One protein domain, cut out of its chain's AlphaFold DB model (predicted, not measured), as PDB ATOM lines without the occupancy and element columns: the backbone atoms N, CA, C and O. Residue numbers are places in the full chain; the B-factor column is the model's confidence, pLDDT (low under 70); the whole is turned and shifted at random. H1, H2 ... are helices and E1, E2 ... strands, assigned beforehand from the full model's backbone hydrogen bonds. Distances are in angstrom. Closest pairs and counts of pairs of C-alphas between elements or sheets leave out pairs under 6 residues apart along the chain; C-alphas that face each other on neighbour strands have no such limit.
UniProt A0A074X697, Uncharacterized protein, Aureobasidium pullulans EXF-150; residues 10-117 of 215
ATOM      1  N   ASN A  10     -34.423 -17.106   0.209       52.12
ATOM      2  CA  ASN A  10     -33.269 -16.356  -0.294       52.12
ATOM      3  C   ASN A  10     -32.044 -16.500   0.634       52.12
ATOM      4  O   ASN A  10     -32.103 -17.154   1.675       52.12
ATOM      5  N   GLU A  11     -30.937 -15.846   0.278       38.38
ATOM      6  CA  GLU A  11     -29.676 -15.835   1.043       38.38
ATOM      7  C   GLU A  11     -29.800 -15.311   2.491       38.38
ATOM      8  O   GLU A  11     -28.953 -15.600   3.331       38.38
ATOM      9  N   TYR A  12     -30.891 -14.606   2.811       39.72
ATOM     10  CA  TYR A  12     -31.237 -14.126   4.155       39.72
ATOM     11  C   TYR A  12     -32.278 -15.021   4.860       39.72
ATOM     12  O   TYR A  12     -32.916 -14.608   5.832       39.72
ATOM     13  N   GLY A  13     -32.513 -16.231   4.341       42.59
ATOM     14  CA  GLY A  13     -33.497 -17.182   4.857       42.59
ATOM     15  C   GLY A  13     -34.957 -16.747   4.670       42.59
ATOM     16  O   GLY A  13     -35.828 -17.251   5.381       42.59
ATOM     17  N   MET A  14     -35.249 -15.780   3.791       51.16
ATOM     18  CA  MET A  14     -36.597 -15.220   3.602       51.16
ATOM     19  C   MET A  14     -37.352 -15.969   2.505       51.16
ATOM     20  O   MET A  14     -36.844 -16.119   1.395       51.16
ATOM     21  N   ASP A  15     -38.576 -16.396   2.801       62.84
ATOM     22  CA  ASP A  15     -39.480 -17.053   1.854       62.84
ATOM     23  C   ASP A  15     -40.064 -16.034   0.864       62.84
ATOM     24  O   ASP A  15     -41.041 -15.342   1.155       62.84
ATOM     25  N   THR A  16     -39.458 -15.935  -0.318       55.88
ATOM     26  CA  THR A  16     -39.825 -14.941  -1.344       55.88
ATOM     27  C   THR A  16     -41.142 -15.260  -2.052       55.88
ATOM     28  O   THR A  16     -41.724 -14.392  -2.690       55.88
ATOM     29  N   GLY A  17     -41.644 -16.493  -1.932       60.06
ATOM     30  CA  GLY A  17     -42.941 -16.895  -2.477       60.06
ATOM     31  C   GLY A  17     -44.103 -16.747  -1.490       60.06
ATOM     32  O   GLY A  17     -45.233 -17.099  -1.838       60.06
ATOM     33  N   TYR A  18     -43.842 -16.284  -0.264       65.56
ATOM     34  CA  TYR A  18     -44.790 -16.296   0.849       65.56
ATOM     35  C   TYR A  18     -46.134 -15.636   0.507       65.56
ATOM     36  O   TYR A  18     -47.190 -16.279   0.537       65.56
ATOM     37  N   MET A  19     -46.084 -14.360   0.113       61.84
ATOM     38  CA  MET A  19     -47.272 -13.553  -0.166       61.84
ATOM     39  C   MET A  19     -48.048 -14.081  -1.375       61.84
ATOM     40  O   MET A  19     -49.278 -14.108  -1.358       61.84
ATOM     41  N   ASP A  20     -47.358 -14.591  -2.395       65.50
ATOM     42  CA  ASP A  20     -47.999 -15.198  -3.563       65.50
ATOM     43  C   ASP A  20     -48.711 -16.511  -3.244       65.50
ATOM     44  O   ASP A  20     -49.784 -16.776  -3.793       65.50
ATOM     45  N   ARG A  21     -48.171 -17.335  -2.338       69.50
ATOM     46  CA  ARG A  21     -48.868 -18.549  -1.890       69.50
ATOM     47  C   ARG A  21     -50.093 -18.203  -1.042       69.50
ATOM     48  O   ARG A  21     -51.134 -18.828  -1.239       69.50
ATOM     49  N   LEU A  22     -50.034 -17.166  -0.201       64.12
ATOM     50  CA  LEU A  22     -51.216 -16.653   0.507       64.12
ATOM     51  C   LEU A  22     -52.290 -16.118  -0.450       64.12
ATOM     52  O   LEU A  22     -53.443 -16.540  -0.354       64.12
ATOM     53  N   ARG A  23     -51.919 -15.265  -1.416       64.94
ATOM     54  CA  ARG A  23     -52.834 -14.735  -2.449       64.94
ATOM     55  C   ARG A  23     -53.499 -15.865  -3.246       64.94
ATOM     56  O   ARG A  23     -54.705 -15.819  -3.470       64.94
ATOM     57  N   LYS A  24     -52.746 -16.908  -3.626       67.56
ATOM     58  CA  LYS A  24     -53.274 -18.098  -4.329       67.56
ATOM     59  C   LYS A  24     -54.237 -18.921  -3.469       67.56
ATOM     60  O   LYS A  24     -55.261 -19.371  -3.974       67.56
ATOM     61  N   LEU A  25     -53.931 -19.119  -2.185       62.16
ATOM     62  CA  LEU A  25     -54.781 -19.880  -1.261       62.16
ATOM     63  C   LEU A  25     -56.050 -19.118  -0.851       62.16
ATOM     64  O   LEU A  25     -57.073 -19.743  -0.561       62.16
ATOM     65  N   ARG A  26     -55.979 -17.785  -0.768       66.00
ATOM     66  CA  ARG A  26     -57.036 -16.914  -0.238       66.00
ATOM     67  C   ARG A  26     -57.153 -15.598  -1.031       66.00
ATOM     68  O   ARG A  26     -56.913 -14.528  -0.478       66.00
ATOM     69  N   PRO A  27     -57.617 -15.639  -2.296       64.81
ATOM     70  CA  PRO A  27     -57.653 -14.463  -3.178       64.81
ATOM     71  C   PRO A  27     -58.647 -13.366  -2.758       64.81
ATOM     72  O   PRO A  27     -58.604 -12.271  -3.302       64.81
ATOM     73  N   LYS A  28     -59.552 -13.651  -1.809       71.38
ATOM     74  CA  LYS A  28     -60.511 -12.688  -1.237       71.38
ATOM     75  C   LYS A  28     -60.138 -12.208   0.174       71.38
ATOM     76  O   LYS A  28     -60.965 -11.571   0.818       71.38
ATOM     77  N   ALA A  29     -58.967 -12.574   0.695       71.31
ATOM     78  CA  ALA A  29     -58.574 -12.166   2.039       71.31
ATOM     79  C   ALA A  29     -58.045 -10.723   2.073       71.31
ATOM     80  O   ALA A  29     -57.449 -10.246   1.108       71.31
ATOM     81  N   MET A  30     -58.275 -10.044   3.194       72.25
ATOM     82  CA  MET A  30     -57.938  -8.640   3.420       72.25
ATOM     83  C   MET A  30     -57.071  -8.510   4.671       72.25
ATOM     84  O   MET A  30     -57.366  -9.125   5.694       72.25
ATOM     85  N   TRP A  31     -56.016  -7.700   4.592       70.81
ATOM     86  CA  TRP A  31     -55.220  -7.322   5.757       70.81
ATOM     87  C   TRP A  31     -55.906  -6.180   6.508       70.81
ATOM     88  O   TRP A  31     -56.308  -5.193   5.891       70.81
ATOM     89  N   VAL A  32     -56.021  -6.307   7.827       65.12
ATOM     90  CA  VAL A  32     -56.597  -5.288   8.715       65.12
ATOM     91  C   VAL A  32     -55.607  -5.019   9.842       65.12
ATOM     92  O   VAL A  32     -55.176  -5.958  10.506       65.12
ATOM     93  N   LYS A  33     -55.232  -3.751  10.055       63.41
ATOM     94  CA  LYS A  33     -54.304  -3.358  11.128       63.41
ATOM     95  C   LYS A  33     -54.916  -3.702  12.488       63.41
ATOM     96  O   LYS A  33     -56.042  -3.287  12.769       63.41
ATOM     97  N   ASN A  34     -54.181  -4.437  13.315       61.62
ATOM     98  CA  ASN A  34     -54.626  -4.840  14.642       61.62
ATOM     99  C   ASN A  34     -54.240  -3.796  15.706       61.62
ATOM    100  O   ASN A  34     -53.476  -2.861  15.445       61.62
ATOM    101  N   TYR A  35     -54.799  -3.936  16.911       52.66
ATOM    102  CA  TYR A  35     -54.585  -2.980  18.005       52.66
ATOM    103  C   TYR A  35     -53.119  -2.922  18.476       52.66
ATOM    104  O   TYR A  35     -52.639  -1.859  18.858       52.66
ATOM    105  N   TYR A  36     -52.394  -4.039  18.374       54.50
ATOM    106  CA  TYR A  36     -50.989  -4.186  18.775       54.50
ATOM    107  C   TYR A  36     -49.989  -3.738  17.694       54.50
ATOM    108  O   TYR A  36     -48.780  -3.891  17.846       54.50
ATOM    109  N   GLY A  37     -50.474  -3.164  16.589       53.34
ATOM    110  CA  GLY A  37     -49.638  -2.580  15.544       53.34
ATOM    111  C   GLY A  37     -49.165  -3.542  14.449       53.34
ATOM    112  O   GLY A  37     -48.552  -3.081  13.483       53.34
ATOM    113  N   GLY A  38     -49.495  -4.831  14.542       64.00
ATOM    114  CA  GLY A  38     -49.436  -5.764  13.414       64.00
ATOM    115  C   GLY A  38     -50.640  -5.600  12.478       64.00
ATOM    116  O   GLY A  38     -51.425  -4.658  12.595       64.00
ATOM    117  N   SER A  39     -50.823  -6.536  11.549       63.47
ATOM    118  CA  SER A  39     -52.097  -6.733  10.853       63.47
ATOM    119  C   SER A  39     -52.489  -8.200  10.817       63.47
ATOM    120  O   SER A  39     -51.654  -9.093  10.671       63.47
ATOM    121  N   ASP A  40     -53.793  -8.422  10.854       68.19
ATOM    122  CA  ASP A  40     -54.402  -9.736  10.777       68.19
ATOM    123  C   ASP A  40     -54.944  -9.963   9.355       68.19
ATOM    124  O   ASP A  40     -55.468  -9.045   8.713       68.19
ATOM    125  N   LEU A  41     -54.812 -11.186   8.835       70.44
ATOM    126  CA  LEU A  41     -55.345 -11.571   7.527       70.44
ATOM    127  C   LEU A  41     -56.735 -12.181   7.692       70.44
ATOM    128  O   LEU A  41     -56.873 -13.342   8.080       70.44
ATOM    129  N   TYR A  42     -57.763 -11.430   7.321       68.38
ATOM    130  CA  TYR A  42     -59.153 -11.863   7.369       68.38
ATOM    131  C   TYR A  42     -59.594 -12.467   6.033       68.38
ATOM    132  O   TYR A  42     -59.577 -11.799   5.002       68.38
ATOM    133  N   SER A  43     -60.032 -13.729   6.030       68.19
ATOM    134  CA  SER A  43     -60.647 -14.380   4.864       68.19
ATOM    135  C   SER A  43     -62.157 -14.505   5.056       68.19
ATOM    136  O   SER A  43     -62.573 -15.189   5.994       68.19
ATOM    137  N   PRO A  44     -62.988 -14.021   4.115       65.44
ATOM    138  CA  PRO A  44     -64.369 -14.475   4.036       65.44
ATOM    139  C   PRO A  44     -64.408 -15.979   3.723       65.44
ATOM    140  O   PRO A  44     -63.553 -16.517   3.004       65.44
ATOM    141  N   THR A  45     -65.389 -16.669   4.287       64.12
ATOM    142  CA  THR A  45     -65.767 -18.044   3.948       64.12
ATOM    143  C   THR A  45     -66.848 -18.043   2.860       64.12
ATOM    144  O   THR A  45     -67.349 -16.989   2.473       64.12
ATOM    145  N   MET A  46     -67.226 -19.218   2.340       57.81
ATOM    146  CA  MET A  46     -68.334 -19.308   1.374       57.81
ATOM    147  C   MET A  46     -69.692 -18.910   1.976       57.81
ATOM    148  O   MET A  46     -70.582 -18.531   1.224       57.81
ATOM    149  N   ASN A  47     -69.828 -18.949   3.305       63.22
ATOM    150  CA  ASN A  47     -71.075 -18.660   4.015       63.22
ATOM    151  C   ASN A  47     -71.233 -17.169   4.376       63.22
ATOM    152  O   ASN A  47     -72.247 -16.788   4.946       63.22
ATOM    153  N   GLY A  48     -70.243 -16.327   4.059       57.69
ATOM    154  CA  GLY A  48     -70.216 -14.905   4.425       57.69
ATOM    155  C   GLY A  48     -69.436 -14.605   5.708       57.69
ATOM    156  O   GLY A  48     -68.863 -13.522   5.809       57.69
ATOM    157  N   ASP A  49     -69.310 -15.569   6.625       60.56
ATOM    158  CA  ASP A  49     -68.525 -15.408   7.856       60.56
ATOM    159  C   ASP A  49     -67.060 -15.096   7.544       60.56
ATOM    160  O   ASP A  49     -66.445 -15.741   6.685       60.56
ATOM    161  N   VAL A  50     -66.480 -14.143   8.271       61.09
ATOM    162  CA  VAL A  50     -65.076 -13.752   8.138       61.09
ATOM    163  C   VAL A  50     -64.260 -14.431   9.235       61.09
ATOM    164  O   VAL A  50     -64.603 -14.336  10.407       61.09
ATOM    165  N   ARG A  51     -63.161 -15.095   8.864       66.25
ATOM    166  CA  ARG A  51     -62.214 -15.687   9.820       66.25
ATOM    167  C   ARG A  51     -60.828 -15.074   9.718       66.25
ATOM    168  O   ARG A  51     -60.340 -14.837   8.611       66.25
ATOM    169  N   THR A  52     -60.166 -14.923  10.857       59.28
ATOM    170  CA  THR A  52     -58.727 -14.666  10.917       59.28
ATOM    171  C   THR A  52     -57.970 -15.905  10.422       59.28
ATOM    172  O   THR A  52     -58.323 -17.041  10.739       59.28
ATOM    173  N   VAL A  53     -56.974 -15.699   9.564       60.06
ATOM    174  CA  VAL A  53     -56.122 -16.752   8.973       60.06
ATOM    175  C   VAL A  53     -54.665 -16.583   9.395       60.06
ATOM    176  O   VAL A  53     -53.925 -17.562   9.461       60.06
ATOM    177  N   ILE A  54     -54.264 -15.342   9.665       64.62
ATOM    178  CA  ILE A  54     -52.971 -14.960  10.227       64.62
ATOM    179  C   ILE A  54     -53.272 -13.854  11.230       64.62
ATOM    180  O   ILE A  54     -54.029 -12.943  10.904       64.62
ATOM    181  N   GLU A  55     -52.700 -13.954  12.416       62.06
ATOM    182  CA  GLU A  55     -52.817 -12.992  13.509       62.06
ATOM    183  C   GLU A  55     -51.442 -12.347  13.728       62.06
ATOM    184  O   GLU A  55     -50.415 -12.988  13.472       62.06
ATOM    185  N   GLY A  56     -51.416 -11.073  14.118       60.38
ATOM    186  CA  GLY A  56     -50.195 -10.407  14.576       60.38
ATOM    187  C   GLY A  56     -49.087 -10.282  13.527       60.38
ATOM    188  O   GLY A  56     -47.923 -10.155  13.892       60.38
ATOM    189  N   CYS A  57     -49.392 -10.334  12.224       65.88
ATOM    190  CA  CYS A  57     -48.352 -10.287  11.196       65.88
ATOM    191  C   CYS A  57     -47.817  -8.852  11.050       65.88
ATOM    192  O   CYS A  57     -48.581  -7.957  10.676       65.88
ATOM    193  N   PRO A  58     -46.525  -8.592  11.298       67.12
ATOM    194  CA  PRO A  58     -45.951  -7.268  11.120       67.12
ATOM    195  C   PRO A  58     -45.822  -6.982   9.623       67.12
ATOM    196  O   PRO A  58     -44.923  -7.468   8.936       67.12
ATOM    197  N   THR A  59     -46.758  -6.196   9.099       70.00
ATOM    198  CA  THR A  59     -46.808  -5.831   7.676       70.00
ATOM    199  C   THR A  59     -45.716  -4.849   7.295       70.00
ATOM    200  O   THR A  59     -45.317  -4.817   6.139       70.00
ATOM    201  N   LEU A  60     -45.230  -4.070   8.261       76.12
ATOM    202  CA  LEU A  60     -44.097  -3.167   8.135       76.12
ATOM    203  C   LEU A  60     -43.218  -3.333   9.378       76.12
ATOM    204  O   LEU A  60     -43.729  -3.252  10.494       76.12
ATOM    205  N   TRP A  61     -41.922  -3.567   9.195       82.56
ATOM    206  CA  TRP A  61     -40.946  -3.647  10.286       82.56
ATOM    207  C   TRP A  61     -39.549  -3.245   9.806       82.56
ATOM    208  O   TRP A  61     -39.302  -3.085   8.609       82.56
ATOM    209  N   PHE A  62     -38.628  -3.050  10.749       84.81
ATOM    210  CA  PHE A  62     -37.319  -2.457  10.485       84.81
ATOM    211  C   PHE A  62     -36.206  -3.330  11.052       84.81
ATOM    212  O   PHE A  62     -36.305  -3.808  12.182       84.81
ATOM    213  N   ARG A  63     -35.122  -3.498  10.294       85.62
ATOM    214  CA  ARG A  63     -33.904  -4.163  10.778       85.62
ATOM    215  C   ARG A  63     -32.636  -3.465  10.315       85.62
ATOM    216  O   ARG A  63     -32.628  -2.781   9.293       85.62
ATOM    217  N   GLU A  64     -31.558  -3.661  11.055       86.56
ATOM    218  CA  GLU A  64     -30.225  -3.220  10.653       86.56
ATOM    219  C   GLU A  64     -29.749  -3.953   9.388       86.56
ATOM    220  O   GLU A  64     -30.069  -5.121   9.154       86.56
ATOM    221  N   VAL A  65     -28.965  -3.273   8.550       80.25
ATOM    222  CA  VAL A  65     -28.362  -3.892   7.363       80.25
ATOM    223  C   VAL A  65     -27.008  -4.497   7.742       80.25
ATOM    224  O   VAL A  65     -26.099  -3.788   8.176       80.25
ATOM    225  N   ALA A  66     -26.846  -5.810   7.550       76.06
ATOM    226  CA  ALA A  66     -25.586  -6.502   7.821       76.06
ATOM    227  C   ALA A  66     -24.422  -5.862   7.035       76.06
ATOM    228  O   ALA A  66     -24.484  -5.739   5.813       76.06
ATOM    229  N   GLY A  67     -23.372  -5.436   7.744       74.38
ATOM    230  CA  GLY A  67     -22.211  -4.745   7.164       74.38
ATOM    231  C   GLY A  67     -22.389  -3.241   6.902       74.38
ATOM    232  O   GLY A  67     -21.415  -2.583   6.549       74.38
ATOM    233  N   TYR A  68     -23.581  -2.670   7.114       81.19
ATOM    234  CA  TYR A  68     -23.880  -1.255   6.854       81.19
ATOM    235  C   TYR A  68     -24.582  -0.600   8.067       81.19
ATOM    236  O   TYR A  68     -25.784  -0.338   8.015       81.19
ATOM    237  N   PRO A  69     -23.854  -0.280   9.158       78.44
ATOM    238  CA  PRO A  69     -24.435   0.120  10.454       78.44
ATOM    239  C   PRO A  69     -25.244   1.431  10.429       78.44
ATOM    240  O   PRO A  69     -26.102   1.659  11.286       78.44
ATOM    241  N   ASN A  70     -24.997   2.277   9.425       88.19
ATOM    242  CA  ASN A  70     -25.687   3.552   9.219       88.19
ATOM    243  C   ASN A  70     -26.970   3.411   8.375       88.19
ATOM    244  O   ASN A  70     -27.576   4.425   8.029       88.19
ATOM    245  N   HIS A  71     -27.383   2.185   8.032       84.00
ATOM    246  CA  HIS A  71     -28.544   1.906   7.190       84.00
ATOM    247  C   HIS A  71     -29.555   0.981   7.875       84.00
ATOM    248  O   HIS A  71     -29.203   0.037   8.585       84.00
ATOM    249  N   VAL A  72     -30.830   1.245   7.601       86.06
ATOM    250  CA  VAL A  72     -31.988   0.479   8.062       86.06
ATOM    251  C   VAL A  72     -32.707  -0.090   6.844       86.06
ATOM    252  O   VAL A  72     -33.049   0.641   5.911       86.06
ATOM    253  N   ALA A  73     -32.950  -1.398   6.858       84.06
ATOM    254  CA  ALA A  73     -33.838  -2.069   5.924       84.06
ATOM    255  C   ALA A  73     -35.286  -1.923   6.401       84.06
ATOM    256  O   ALA A  73     -35.643  -2.363   7.495       84.06
ATOM    257  N   CYS A  74     -36.116  -1.326   5.552       85.25
ATOM    258  CA  CYS A  74     -37.563  -1.301   5.681       85.25
ATOM    259  C   CYS A  74     -38.129  -2.568   5.029       85.25
ATOM    260  O   CYS A  74     -37.978  -2.773   3.820       85.25
ATOM    261  N   MET A  75     -38.746  -3.426   5.835       82.31
ATOM    262  CA  MET A  75     -39.304  -4.707   5.415       82.31
ATOM    263  C   MET A  75     -40.826  -4.594   5.332       82.31
ATOM    264  O   MET A  75     -41.466  -4.192   6.304       82.31
ATOM    265  N   GLU A  76     -41.405  -4.978   4.197       78.38
ATOM    266  CA  GLU A  76     -42.853  -5.122   4.033       78.38
ATOM    267  C   GLU A  76     -43.187  -6.622   4.003       78.38
ATOM    268  O   GLU A  76     -42.743  -7.358   3.120       78.38
ATOM    269  N   PHE A  77     -43.913  -7.110   5.011       73.12
ATOM    270  CA  PHE A  77     -44.086  -8.539   5.323       73.12
ATOM    271  C   PHE A  77     -42.754  -9.302   5.469       73.12
ATOM    272  O   PHE A  77     -42.197  -9.372   6.557       73.12
ATOM    273  N   ASN A  78     -42.244  -9.890   4.385       71.94
ATOM    274  CA  ASN A  78     -40.963 -10.606   4.316       71.94
ATOM    275  C   ASN A  78     -40.076 -10.104   3.157       71.94
ATOM    276  O   ASN A  78     -39.008 -10.663   2.902       71.94
ATOM    277  N   GLU A  79     -40.507  -9.057   2.454       72.19
ATOM    278  CA  GLU A  79     -39.854  -8.492   1.276       72.19
ATOM    279  C   GLU A  79     -39.140  -7.183   1.653       72.19
ATOM    280  O   GLU A  79     -39.611  -6.411   2.489       72.19
ATOM    281  N   LEU A  80     -37.963  -6.934   1.070       76.19
ATOM    282  CA  LEU A  80     -37.239  -5.678   1.273       76.19
ATOM    283  C   LEU A  80     -37.921  -4.577   0.450       76.19
ATOM    284  O   LEU A  80     -37.863  -4.611  -0.777       76.19
ATOM    285  N   SER A  81     -38.539  -3.608   1.124       79.94
ATOM    286  CA  SER A  81     -39.261  -2.503   0.483       79.94
ATOM    287  C   SER A  81     -38.328  -1.327   0.171       79.94
ATOM    288  O   SER A  81     -38.323  -0.799  -0.941       79.94
ATOM    289  N   ALA A  82     -37.471  -0.950   1.127       82.75
ATOM    290  CA  ALA A  82     -36.489   0.121   0.954       82.75
ATOM    291  C   ALA A  82     -35.276  -0.038   1.884       82.75
ATOM    292  O   ALA A  82     -35.344  -0.718   2.907       82.75
ATOM    293  N   VAL A  83     -34.183   0.657   1.563       84.44
ATOM    294  CA  VAL A  83     -33.053   0.891   2.475       84.44
ATOM    295  C   VAL A  83     -32.894   2.397   2.651       84.44
ATOM    296  O   VAL A  83     -32.872   3.134   1.667       84.44
ATOM    297  N   ILE A  84     -32.807   2.853   3.898       86.75
ATOM    298  CA  ILE A  84     -32.718   4.273   4.270       86.75
ATOM    299  C   ILE A  84     -31.608   4.486   5.302       86.75
ATOM    300  O   ILE A  84     -31.201   3.540   5.977       86.75
ATOM    301  N   SER A  85     -31.098   5.714   5.440       88.62
ATOM    302  CA  SER A  85     -30.133   6.018   6.502       88.62
ATOM    303  C   SER A  85     -30.797   5.962   7.882       88.62
ATOM    304  O   SER A  85     -31.975   6.296   8.038       88.62
ATOM    305  N   ARG A  86     -30.027   5.557   8.896       88.12
ATOM    306  CA  ARG A  86     -30.473   5.440  10.293       88.12
ATOM    307  C   ARG A  86     -30.985   6.772  10.850       88.12
ATOM    308  O   ARG A  86     -31.988   6.796  11.552       88.12
ATOM    309  N   GLU A  87     -30.341   7.874  10.470       87.81
ATOM    310  CA  GLU A  87     -30.741   9.244  10.819       87.81
ATOM    311  C   GLU A  87     -32.114   9.609  10.233       87.81
ATOM    312  O   GLU A  87     -33.007  10.038  10.962       87.81
ATOM    313  N   ASN A  88     -32.326   9.372   8.932       86.12
ATOM    314  CA  ASN A  88     -33.602   9.673   8.277       86.12
ATOM    315  C   ASN A  88     -34.733   8.775   8.795       86.12
ATOM    316  O   ASN A  88     -35.862   9.240   8.936       86.12
ATOM    317  N   TRP A  89     -34.433   7.509   9.103       87.50
ATOM    318  CA  TRP A  89     -35.370   6.603   9.764       87.50
ATOM    319  C   TRP A  89     -35.795   7.141  11.135       87.50
ATOM    320  O   TRP A  89     -36.992   7.272  11.382       87.50
ATOM    321  N   GLN A  90     -34.839   7.530  11.983       86.56
ATOM    322  CA  GLN A  90     -35.113   8.078  13.312       86.56
ATOM    323  C   GLN A  90     -36.005   9.328  13.225       86.56
ATOM    324  O   GLN A  90     -37.061   9.374  13.851       86.56
ATOM    325  N   ILE A  91     -35.653  10.285  12.356       85.38
ATOM    326  CA  ILE A  91     -36.442  11.505  12.110       85.38
ATOM    327  C   ILE A  91     -37.862  11.173  11.620       85.38
ATOM    328  O   ILE A  91     -38.823  11.830  12.023       85.38
ATOM    329  N   ALA A  92     -38.023  10.167  10.755       84.12
ATOM    330  CA  ALA A  92     -39.335   9.747  10.270       84.12
ATOM    331  C   ALA A  92     -40.192   9.122  11.385       84.12
ATOM    332  O   ALA A  92     -41.365   9.471  11.510       84.12
ATOM    333  N   VAL A  93     -39.610   8.256  12.222       84.12
ATOM    334  CA  VAL A  93     -40.288   7.668  13.390       84.12
ATOM    335  C   VAL A  93     -40.696   8.758  14.382       84.12
ATOM    336  O   VAL A  93     -41.858   8.808  14.784       84.12
ATOM    337  N   ASP A  94     -39.792   9.680  14.720       84.75
ATOM    338  CA  ASP A  94     -40.083  10.796  15.627       84.75
ATOM    339  C   ASP A  94     -41.235  11.677  15.114       84.75
ATOM    340  O   ASP A  94     -42.115  12.051  15.889       84.75
ATOM    341  N   ARG A  95     -41.297  11.950  13.801       82.31
ATOM    342  CA  ARG A  95     -42.418  12.682  13.180       82.31
ATOM    343  C   ARG A  95     -43.744  11.926  13.257       82.31
ATOM    344  O   ARG A  95     -44.768  12.553  13.506       82.31
ATOM    345  N   VAL A  96     -43.741  10.604  13.066       81.00
ATOM    346  CA  VAL A  96     -44.960   9.779  13.166       81.00
ATOM    347  C   VAL A  96     -45.503   9.778  14.597       81.00
ATOM    348  O   VAL A  96     -46.688  10.042  14.792       81.00
ATOM    349  N   TYR A  97     -44.646   9.578  15.603       78.81
ATOM    350  CA  TYR A  97     -45.056   9.671  17.009       78.81
ATOM    351  C   TYR A  97     -45.424  11.099  17.433       78.81
ATOM    352  O   TYR A  97     -46.257  11.268  18.313       78.81
ATOM    353  N   ALA A  98     -44.854  12.142  16.827       81.31
ATOM    354  CA  ALA A  98     -45.290  13.515  17.084       81.31
ATOM    355  C   ALA A  98     -46.689  13.812  16.508       81.31
ATOM    356  O   ALA A  98     -47.412  14.622  17.085       81.31
ATOM    357  N   ALA A  99     -47.066  13.170  15.396       79.00
ATOM    358  CA  ALA A  99     -48.320  13.422  14.688       79.00
ATOM    359  C   ALA A  99     -49.516  12.582  15.179       79.00
ATOM    360  O   ALA A  99     -50.645  13.064  15.117       79.00
ATOM    361  N   ASP A 100     -49.301  11.344  15.644       75.44
ATOM    362  CA  ASP A 100     -50.384  10.448  16.077       75.44
ATOM    363  C   ASP A 100     -50.429  10.282  17.608       75.44
ATOM    364  O   ASP A 100     -49.636   9.557  18.221       75.44
ATOM    365  N   GLU A 101     -51.410  10.929  18.243       71.94
ATOM    366  CA  GLU A 101     -51.669  10.803  19.682       71.94
ATOM    367  C   GLU A 101     -51.975   9.363  20.116       71.94
ATOM    368  O   GLU A 101     -51.660   8.988  21.248       71.94
ATOM    369  N   ARG A 102     -52.543   8.529  19.235       71.00
ATOM    370  CA  ARG A 102     -52.869   7.134  19.564       71.00
ATOM    371  C   ARG A 102     -51.612   6.292  19.706       71.00
ATOM    372  O   ARG A 102     -51.562   5.448  20.595       71.00
ATOM    373  N   LEU A 103     -50.589   6.551  18.890       67.75
ATOM    374  CA  LEU A 103     -49.287   5.891  19.019       67.75
ATOM    375  C   LEU A 103     -48.560   6.345  20.291       67.75
ATOM    376  O   LEU A 103     -48.033   5.510  21.017       67.75
ATOM    377  N   ARG A 104     -48.613   7.642  20.629       68.31
ATOM    378  CA  ARG A 104     -48.046   8.178  21.886       68.31
ATOM    379  C   ARG A 104     -48.634   7.543  23.146       68.31
ATOM    380  O   ARG A 104     -47.901   7.327  24.105       68.31
ATOM    381  N   VAL A 105     -49.948   7.311  23.169       68.75
ATOM    382  CA  VAL A 105     -50.656   6.773  24.343       68.75
ATOM    383  C   VAL A 105     -50.662   5.241  24.358       68.75
ATOM    384  O   VAL A 105     -50.572   4.648  25.429       68.75
ATOM    385  N   GLY A 106     -50.760   4.595  23.192       66.50
ATOM    386  CA  GLY A 106     -50.831   3.136  23.063       66.50
ATOM    387  C   GLY A 106     -49.477   2.419  23.052       66.50
ATOM    388  O   GLY A 106     -49.404   1.280  23.508       66.50
ATOM    389  N   ASP A 107     -48.413   3.065  22.566       69.00
ATOM    390  CA  ASP A 107     -47.061   2.495  22.471       69.00
ATOM    391  C   ASP A 107     -45.975   3.524  22.865       69.00
ATOM    392  O   ASP A 107     -45.172   3.956  22.031       69.00
ATOM    393  N   PRO A 108     -45.918   3.948  24.144       67.62
ATOM    394  CA  PRO A 108     -44.919   4.915  24.613       67.62
ATOM    395  C   PRO A 108     -43.475   4.401  24.476       67.62
ATOM    396  O   PRO A 108     -42.553   5.196  24.298       67.62
ATOM    397  N   ASP A 109     -43.286   3.077  24.503       73.75
ATOM    398  CA  ASP A 109     -41.993   2.393  24.354       73.75
ATOM    399  C   ASP A 109     -41.531   2.281  22.885       73.75
ATOM    400  O   ASP A 109     -40.423   1.810  22.617       73.75
ATOM    401  N   ARG A 110     -42.370   2.694  21.924       73.56
ATOM    402  CA  ARG A 110     -42.146   2.611  20.471       73.56
ATOM    403  C   ARG A 110     -41.889   1.196  19.933       73.56
ATOM    404  O   ARG A 110     -41.190   1.034  18.927       73.56
ATOM    405  N   LYS A 111     -42.455   0.167  20.564       72.00
ATOM    406  CA  LYS A 111     -42.308  -1.250  20.186       72.00
ATOM    407  C   LYS A 111     -42.693  -1.520  18.729       72.00
ATOM    408  O   LYS A 111     -42.007  -2.301  18.074       72.00
ATOM    409  N   GLN A 112     -43.699  -0.829  18.183       68.69
ATOM    410  CA  GLN A 112     -44.117  -0.954  16.780       68.69
ATOM    411  C   GLN A 112     -43.019  -0.532  15.786       68.69
ATOM    412  O   GLN A 112     -42.946  -1.064  14.680       68.69
ATOM    413  N   TYR A 113     -42.149   0.404  16.171       74.88
ATOM    414  CA  TYR A 113     -41.033   0.887  15.351       74.88
ATOM    415  C   TYR A 113     -39.685   0.463  15.950       74.88
ATOM    416  O   TYR A 113     -38.677   1.145  15.775       74.88
ATOM    417  N   ARG A 114     -39.640  -0.675  16.654       82.50
ATOM    418  CA  ARG A 114     -38.387  -1.245  17.148       82.50
ATOM    419  C   ARG A 114     -37.492  -1.635  15.968       82.50
ATOM    420  O   ARG A 114     -37.896  -2.399  15.095       82.50
ATOM    421  N   LEU A 115     -36.259  -1.134  15.974       83.31
ATOM    422  CA  LEU A 115     -35.214  -1.582  15.061       83.31
ATOM    423  C   LEU A 115     -34.668  -2.927  15.546       83.31
ATOM    424  O   LEU A 115     -34.190  -3.030  16.677       83.31
ATOM    425  N   LEU A 116     -34.764  -3.945  14.699       84.88
ATOM    426  CA  LEU A 116     -34.280  -5.295  14.980       84.88
ATOM    427  C   LEU A 116     -32.844  -5.496  14.478       84.88
ATOM    428  O   LEU A 116     -32.398  -4.826  13.542       84.88
ATOM    429  N   GLY A 117     -32.123  -6.448  15.067       82.12
ATOM    430  CA  GLY A 117     -30.808  -6.866  14.585       82.12
ATOM    431  C   GLY A 117     -30.848  -7.441  13.154       82.12
ATOM    432  O   GLY A 117     -31.908  -7.841  12.670       82.12
TER     433      GLY A 117
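What this domain is: This is residues 10 to 117 of the 215 residues of an uncharacterized protein of Aureobasidium pullulans EXF-150 (UniProt A0A074X697). Two small three-stranded sheets follow one another along the longest axis, E1 E2 E3 in one lobe and E4 E5 E6 in the other, with E3 running on into E4. H2 stands up from the second sheet with H3 at its far end, residues 115 to 116 fold back beside E4, and H1 is apart from both other helices. The 108 printed residues include three named helices and six named strands, in the order H1 E1 E2 E3 E4 E5 E6 H2 H3, of mixed class; each sheet, in that strand order, is a meander, each strand the antiparallel neighbour of the one before. The whole is loose, with a radius of gyration of the C-alphas of 16.2 A, and flat, spanning 49 by 39 by 16 A.

How they stand to each other: H1, residues 18 to 25, is not on the sheet of E1, residues 30 to 33, E2, residues 39 to 44, and E3, residues 50 to 57. Within hydrogen-bond range are N 30 and O 42 in hairpin E1 and E2, 2.8 A, and N 41 and O 54 in hairpin E2 and E3, 2.8 A. E3 bends by 59 degrees at residue 53 and runs on into E4, residues 60 to 65, at 23 degrees. Hairpins E4 with E5, residues 68 to 76, and E5 with E6, residues 79 to 85, have N 73 and O 63, 2.8 A, and N 72 and O 84, 2.8 A, within that range. H2, residues 86 to 99, stands up from this strongly twisted sheet at 45 degrees; its closest C-alphas with E5 are those of Arg 86 and His 71, 5.1 A. H3, residues 101 to 106, and H2 only just touch, with 3 pairs of C-alphas within 8 A, only at the corner, about perpendicular at 81 degrees; the closest C-alphas are those of Tyr 97 and Arg 104, 5.9 A. In H1, H2 and H3 every O i to N i+4 pair is within hydrogen-bond range.

Where its parts are: H1 begins at C-alpha 18, (-44.790, -16.296, 0.849). E3 is 17.4 A long, E5 19.6 A, E6 18.2 A and H2 20.0 A. H3 ends at C-alpha 106, (-50.831, 3.136, 23.063).

The domain as a whole: The C-alphas farthest apart, of Asn 47 and Gly 67, are 50.9 A apart. The printed part has no cut, and the links between named elements are tight. Its mean pLDDT is 71.4; 51 residues are under 70, among them 10 to 27 and 42 to 58.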